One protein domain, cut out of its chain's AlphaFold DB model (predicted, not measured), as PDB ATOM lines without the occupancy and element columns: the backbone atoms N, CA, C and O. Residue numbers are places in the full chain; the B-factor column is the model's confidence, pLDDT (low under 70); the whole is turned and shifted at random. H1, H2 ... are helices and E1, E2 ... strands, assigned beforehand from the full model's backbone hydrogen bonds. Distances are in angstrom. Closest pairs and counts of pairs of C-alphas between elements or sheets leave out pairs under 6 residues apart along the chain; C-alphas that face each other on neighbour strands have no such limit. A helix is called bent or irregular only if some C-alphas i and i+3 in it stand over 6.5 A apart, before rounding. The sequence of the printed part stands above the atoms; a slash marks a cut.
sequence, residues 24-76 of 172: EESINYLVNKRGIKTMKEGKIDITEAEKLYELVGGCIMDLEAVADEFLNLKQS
ATOM      1  N   GLU A  24     215.572 166.317 111.198       97.69
ATOM      2  CA  GLU A  24     216.075 166.874 109.940       97.69
ATOM      3  C   GLU A  24     217.502 166.400 109.641       97.69
ATOM      4  O   GLU A  24     217.765 165.903 108.547       97.69
ATOM      5  N   GLU A  25     218.403 166.466 110.624       98.19
ATOM      6  CA  GLU A  25     219.787 166.002 110.471       98.19
ATOM      7  C   GLU A  25     219.863 164.497 110.200       98.19
ATOM      8  O   GLU A  25     220.649 164.059 109.360       98.19
ATOM      9  N   SER A  26     219.017 163.712 110.868       98.31
ATOM     10  CA  SER A  26     218.962 162.254 110.734       98.31
ATOM     11  C   SER A  26     218.449 161.831 109.360       98.31
ATOM     12  O   SER A  26     219.064 161.001 108.690       98.31
ATOM     13  N   ILE A  27     217.357 162.443 108.890       98.19
ATOM     14  CA  ILE A  27     216.824 162.201 107.546       98.19
ATOM     15  C   ILE A  27     217.826 162.670 106.488       98.19
ATOM     16  O   ILE A  27     218.102 161.936 105.542       98.19
ATOM     17  N   ASN A  28     218.441 163.841 106.661       97.88
ATOM     18  CA  ASN A  28     219.487 164.320 105.761       97.88
ATOM     19  C   ASN A  28     220.681 163.348 105.704       97.88
ATOM     20  O   ASN A  28     221.191 163.061 104.620       97.88
ATOM     21  N   TYR A  29     221.097 162.790 106.843       98.31
ATOM     22  CA  TYR A  29     222.124 161.753 106.899       98.31
ATOM     23  C   TYR A  29     221.712 160.504 106.100       98.31
ATOM     24  O   TYR A  29     222.421 160.110 105.174       98.31
ATOM     25  N   LEU A  30     220.544 159.918 106.371       98.25
ATOM     26  CA  LEU A  30     220.081 158.716 105.663       98.25
ATOM     27  C   LEU A  30     219.919 158.954 104.147       98.25
ATOM     28  O   LEU A  30     220.353 158.149 103.324       98.25
ATOM     29  N   VAL A  31     219.357 160.092 103.750       97.38
ATOM     30  CA  VAL A  31     219.021 160.387 102.350       97.38
ATOM     31  C   VAL A  31     220.240 160.835 101.545       97.38
ATOM     32  O   VAL A  31     220.473 160.344 100.438       97.38
ATOM     33  N   ASN A  32     221.020 161.788 102.061       96.31
ATOM     34  CA  ASN A  32     222.091 162.429 101.297       96.31
ATOM     35  C   ASN A  32     223.465 161.832 101.580       96.31
ATOM     36  O   ASN A  32     224.260 161.705 100.651       96.31
ATOM     37  N   LYS A  33     223.752 161.444 102.829       96.62
ATOM     38  CA  LYS A  33     225.037 160.819 103.173       96.62
ATOM     39  C   LYS A  33     225.039 159.325 102.857       96.62
ATOM     40  O   LYS A  33     226.016 158.849 102.286       96.62
ATOM     41  N   ARG A  34     223.975 158.602 103.222       96.88
ATOM     42  CA  ARG A  34     223.856 157.149 102.992       96.88
ATOM     43  C   ARG A  34     223.232 156.799 101.644       96.88
ATOM     44  O   ARG A  34     223.472 155.712 101.140       96.88
ATOM     45  N   GLY A  35     222.491 157.720 101.028       95.12
ATOM     46  CA  GLY A  35     221.890 157.490  99.713       95.12
ATOM     47  C   GLY A  35     220.618 156.640  99.753       95.12
ATOM     48  O   GLY A  35     220.245 156.079  98.727       95.12
ATOM     49  N   ILE A  36     219.940 156.551 100.903       95.06
ATOM     50  CA  ILE A  36     218.666 155.835 101.058       95.06
ATOM     51  C   ILE A  36     217.545 156.708 100.486       95.06
ATOM     52  O   ILE A  36     216.810 157.394 101.195       95.06
ATOM     53  N   LYS A  37     217.473 156.737  99.160       91.75
ATOM     54  CA  LYS A  37     216.419 157.397  98.394       91.75
ATOM     55  C   LYS A  37     216.201 156.665  97.087       91.75
ATOM     56  O   LYS A  37     217.153 156.208  96.453       91.75
ATOM     57  N   THR A  38     214.953 156.590  96.666       87.19
ATOM     58  CA  THR A  38     214.574 156.014  95.376       87.19
ATOM     59  C   THR A  38     213.826 157.050  94.545       87.19
ATOM     60  O   THR A  38     213.584 158.174  94.987       87.19
ATOM     61  N   MET A  39     213.522 156.708  93.294       88.69
ATOM     62  CA  MET A  39     212.687 157.531  92.423       88.69
ATOM     63  C   MET A  39     211.358 156.817  92.218       88.69
ATOM     64  O   MET A  39     211.330 155.707  91.689       88.69
ATOM     65  N   LYS A  40     210.258 157.467  92.596       85.50
ATOM     66  CA  LYS A  40     208.899 156.963  92.394       85.50
ATOM     67  C   LYS A  40     208.085 158.033  91.683       85.50
ATOM     68  O   LYS A  40     208.029 159.173  92.134       85.50
ATOM     69  N   GLU A  41     207.523 157.691  90.524       86.62
ATOM     70  CA  GLU A  41     206.717 158.616  89.703       86.62
ATOM     71  C   GLU A  41     207.437 159.945  89.380       86.62
ATOM     72  O   GLU A  41     206.840 161.019  89.344       86.62
ATOM     73  N   GLY A  42     208.758 159.885  89.173       86.62
ATOM     74  CA  GLY A  42     209.578 161.066  88.877       86.62
ATOM     75  C   GLY A  42     209.883 161.964  90.083       86.62
ATOM     76  O   GLY A  42     210.495 163.015  89.904       86.62
ATOM     77  N   LYS A  43     209.510 161.561  91.303       90.44
ATOM     78  CA  LYS A  43     209.836 162.256  92.556       90.44
ATOM     79  C   LYS A  43     210.805 161.431  93.399       90.44
ATOM     80  O   LYS A  43     210.808 160.204  93.325       90.44
ATOM     81  N   ILE A  44     211.618 162.123  94.197       90.56
ATOM     82  CA  ILE A  44     212.464 161.483  95.207       90.56
ATOM     83  C   ILE A  44     211.542 160.896  96.276       90.56
ATOM     84  O   ILE A  44     210.744 161.620  96.870       90.56
ATOM     85  N   ASP A  45     211.672 159.598  96.508       93.75
ATOM     86  CA  ASP A  45     210.986 158.861  97.559       93.75
ATOM     87  C   ASP A  45     211.983 158.554  98.684       93.75
ATOM     88  O   ASP A  45     213.026 157.929  98.465       93.75
ATOM     89  N   ILE A  46     211.670 159.051  99.881       95.94
ATOM     90  CA  ILE A  46     212.468 158.887 101.104       95.94
ATOM     91  C   ILE A  46     211.746 158.029 102.150       95.94
ATOM     92  O   ILE A  46     212.190 157.973 103.294       95.94
ATOM     93  N   THR A  47     210.657 157.351 101.768       96.31
ATOM     94  CA  THR A  47     209.799 156.582 102.686       96.31
ATOM     95  C   THR A  47     210.603 155.597 103.540       96.31
ATOM     96  O   THR A  47     210.393 155.504 104.745       96.31
ATOM     97  N   GLU A  48     211.566 154.886 102.946       96.12
ATOM     98  CA  GLU A  48     212.407 153.941 103.693       96.12
ATOM     99  C   GLU A  48     213.324 154.650 104.698       96.12
ATOM    100  O   GLU A  48     213.444 154.200 105.834       96.12
ATOM    101  N   ALA A  49     213.905 155.801 104.345       97.31
ATOM    102  CA  ALA A  49     214.700 156.590 105.286       97.31
ATOM    103  C   ALA A  49     213.851 157.089 106.467       97.31
ATOM    104  O   ALA A  49     214.306 157.063 107.610       97.31
ATOM    105  N   GLU A  50     212.604 157.497 106.215       97.81
ATOM    106  CA  GLU A  50     211.672 157.889 107.274       97.81
ATOM    107  C   GLU A  50     211.332 156.715 108.195       97.81
ATOM    108  O   GLU A  50     211.406 156.868 109.412       97.81
ATOM    109  N   LYS A  51     211.032 155.531 107.648       97.88
ATOM    110  CA  LYS A  51     210.760 154.328 108.453       97.88
ATOM    111  C   LYS A  51     211.953 153.928 109.321       97.88
ATOM    112  O   LYS A  51     211.767 153.622 110.498       97.88
ATOM    113  N   LEU A  52     213.166 153.958 108.765       98.06
ATOM    114  CA  LEU A  52     214.388 153.665 109.517       98.06
ATOM    115  C   LEU A  52     214.602 154.682 110.645       98.06
ATOM    116  O   LEU A  52     214.862 154.286 111.778       98.06
ATOM    117  N   TYR A  53     214.415 155.978 110.379       98.19
ATOM    118  CA  TYR A  53     214.468 157.003 111.423       98.19
ATOM    119  C   TYR A  53     213.401 156.793 112.506       98.19
ATOM    120  O   TYR A  53     213.706 156.888 113.690       98.19
ATOM    121  N   GLU A  54     212.153 156.485 112.149       97.88
ATOM    122  CA  GLU A  54     211.101 156.251 113.147       97.88
ATOM    123  C   GLU A  54     211.388 155.007 114.014       97.88
ATOM    124  O   GLU A  54     210.969 154.956 115.174       97.88
ATOM    125  N   LEU A  55     212.139 154.031 113.485       97.69
ATOM    126  CA  LEU A  55     212.586 152.847 114.218       97.69
ATOM    127  C   LEU A  55     213.684 153.165 115.244       97.69
ATOM    128  O   LEU A  55     213.565 152.736 116.392       97.69
ATOM    129  N   VAL A  56     214.741 153.890 114.853       97.38
ATOM    130  CA  VAL A  56     215.948 154.064 115.695       97.38
ATOM    131  C   VAL A  56     216.189 155.477 116.229       97.38
ATOM    132  O   VAL A  56     217.028 155.683 117.103       97.38
ATOM    133  N   GLY A  57     215.423 156.461 115.773       97.12
ATOM    134  CA  GLY A  57     215.576 157.859 116.159       97.12
ATOM    135  C   GLY A  57     216.878 158.482 115.649       97.12
ATOM    136  O   GLY A  57     217.382 158.136 114.586       97.12
ATOM    137  N   GLY A  58     217.404 159.449 116.405       97.12
ATOM    138  CA  GLY A  58     218.554 160.271 116.005       97.12
ATOM    139  C   GLY A  58     219.928 159.786 116.479       97.12
ATOM    140  O   GLY A  58     220.897 160.539 116.385       97.12
ATOM    141  N   CYS A  59     220.038 158.581 117.045       95.44
ATOM    142  CA  CYS A  59     221.329 158.038 117.468       95.44
ATOM    143  C   CYS A  59     222.169 157.696 116.229       95.44
ATOM    144  O   CYS A  59     221.785 156.842 115.433       95.44
ATOM    145  N   ILE A  60     223.322 158.353 116.052       95.81
ATOM    146  CA  ILE A  60     224.131 158.195 114.831       95.81
ATOM    147  C   ILE A  60     224.631 156.760 114.627       95.81
ATOM    148  O   ILE A  60     224.657 156.294 113.492       95.81
ATOM    149  N   MET A  61     224.967 156.050 115.709       95.06
ATOM    150  CA  MET A  61     225.407 154.653 115.630       95.06
ATOM    151  C   MET A  61     224.271 153.740 115.168       95.06
ATOM    152  O   MET A  61     224.480 152.886 114.312       95.06
ATOM    153  N   ASP A  62     223.055 153.954 115.678       96.44
ATOM    154  CA  ASP A  62     221.902 153.155 115.267       96.44
ATOM    155  C   ASP A  62     221.485 153.472 113.825       96.44
ATOM    156  O   ASP A  62     221.171 152.556 113.067       96.44
ATOM    157  N   LEU A  63     221.518 154.754 113.429       98.12
ATOM    158  CA  LEU A  63     221.264 155.202 112.054       98.12
ATOM    159  C   LEU A  63     222.269 154.609 111.063       98.12
ATOM    160  O   LEU A  63     221.895 154.247 109.950       98.12
ATOM    161  N   GLU A  64     223.545 154.539 111.445       97.25
ATOM    162  CA  GLU A  64     224.589 153.886 110.660       97.25
ATOM    163  C   GLU A  64     224.316 152.390 110.505       97.25
ATOM    164  O   GLU A  64     224.269 151.916 109.370       97.25
ATOM    165  N   ALA A  65     224.037 151.688 111.607       96.62
ATOM    166  CA  ALA A  65     223.762 150.255 111.595       96.62
ATOM    167  C   ALA A  65     222.582 149.893 110.679       96.62
ATOM    168  O   ALA A  65     222.736 149.084 109.763       96.62
ATOM    169  N   VAL A  66     221.427 150.551 110.842       97.69
ATOM    170  CA  VAL A  66     220.253 150.244 110.006       97.69
ATOM    171  C   VAL A  66     220.447 150.637 108.546       97.69
ATOM    172  O   VAL A  66     219.880 150.010 107.654       97.69
ATOM    173  N   ALA A  67     221.255 151.663 108.271       97.50
ATOM    174  CA  ALA A  67     221.577 152.027 106.903       97.50
ATOM    175  C   ALA A  67     222.521 151.010 106.242       97.50
ATOM    176  O   ALA A  67     222.410 150.786 105.037       97.50
ATOM    177  N   ASP A  68     223.436 150.389 106.994       96.88
ATOM    178  CA  ASP A  68     224.296 149.316 106.486       96.88
ATOM    179  C   ASP A  68     223.507 148.037 106.225       96.88
ATOM    180  O   ASP A  68     223.678 147.429 105.170       96.88
ATOM    181  N   GLU A  69     222.603 147.662 107.126       96.25
ATOM    182  CA  GLU A  69     221.679 146.542 106.921       96.25
ATOM    183  C   GLU A  69     220.822 146.763 105.663       96.25
ATOM    184  O   GLU A  69     220.773 145.913 104.767       96.25
ATOM    185  N   PHE A  70     220.240 147.956 105.519       96.69
ATOM    186  CA  PHE A  70     219.408 148.297 104.366       96.69
ATOM    187  C   PHE A  70     220.180 148.244 103.039       96.69
ATOM    188  O   PHE A  70     219.725 147.641 102.068       96.69
ATOM    189  N   LEU A  71     221.365 148.860 102.972       96.00
ATOM    190  CA  LEU A  71     222.113 149.000 101.716       96.00
ATOM    191  C   LEU A  71     222.938 147.758 101.365       96.00
ATOM    192  O   LEU A  71     222.961 147.343 100.204       96.00
ATOM    193  N   ASN A  72     223.620 147.166 102.349       93.19
ATOM    194  CA  ASN A  72     224.580 146.088 102.112       93.19
ATOM    195  C   ASN A  72     223.899 144.719 102.120       93.19
ATOM    196  O   ASN A  72     224.227 143.872 101.287       93.19
ATOM    197  N   LEU A  73     222.937 144.506 103.026       89.38
ATOM    198  CA  LEU A  73     222.181 143.251 103.113       89.38
ATOM    199  C   LEU A  73     220.911 143.272 102.253       89.38
ATOM    200  O   LEU A  73     220.287 142.229 102.073       89.38
ATOM    201  N   LYS A  74     220.567 144.432 101.669       91.50
ATOM    202  CA  LYS A  74     219.383 144.645 100.814       91.50
ATOM    203  C   LYS A  74     218.068 144.276 101.503       91.50
ATOM    204  O   LYS A  74     217.141 143.801 100.849       91.50
ATOM    205  N   GLN A  75     218.005 144.481 102.813       92.12
ATOM    206  CA  GLN A  75     216.807 144.240 103.601       92.12
ATOM    207  C   GLN A  75     215.853 145.428 103.504       92.12
ATOM    208  O   GLN A  75     216.273 146.583 103.433       92.12
ATOM    209  N   SER A  76     214.560 145.141 103.533       94.25
ATOM    210  CA  SER A  76     213.526 146.153 103.743       94.25
ATOM    211  C   SER A  76     213.584 146.712 105.167       94.25
ATOM    212  O   SER A  76     214.046 146.043 106.099       94.25
TER     213      SER A  76
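This is residues 24 to 76 of the 172 residues of an uncharacterized protein of Rhizophagus irregularis (strain DAOM 181602 / DAOM 197198 / MUCL 43194) (UniProt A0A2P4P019). A small two-stranded hairpin, E1 and E2, makes one end of a cluster of three helices, H1, H2 and H3, each packed on the other two. The printed part has 53 residues, in the order H1, E1, E2, H2, H3, with an antiparallel sheet E1 - E2; it is mostly helix and compact, with a radius of gyration of the C-alphas of 10.4 A and spans of 32 by 25 by 17 A.

E1 is residues 38 to 40 and E2 43 to 45. H2 is residues 47 to 56, 14.6 A long. H3 is residues 60 to 72, 17.6 A, ending at C-alpha 72 (224.580, 146.088, 102.112). H1 is residues 24 to 33, 12.8 A, from C-alpha 24 (216.075, 166.874, 109.940).

E1 and E2 form an antiparallel hairpin at 128 degrees, with N 38 and O 45 within hydrogen-bond range at 3.0 A. H1 and E2 are apart. H2 touches H1, closest C-alphas Ala 49 and Leu 30, 5.8 A, at a steep tilt of 56 degrees, opposite ways. H2 and H3 form a helical hairpin at a steep tilt of 44 degrees; H3 touches H2 with residues 62 to 67 alone, closest C-alphas Asp 62 and Val 56, 6.0 A. H1 touches H3, closest C-alphas Leu 30 and Ala 67, 7.0 A, the same way at a shallow tilt of 34 degrees, only just short of steep. In H1, H2 and H3 every O i to N i+4 pair is within hydrogen-bond range.

The C-alphas farthest apart, of Glu 41 and Met 61, are 32.2 A apart. The printed part has no cut, its four links are tight, and no printed residue is under 70 in pLDDT.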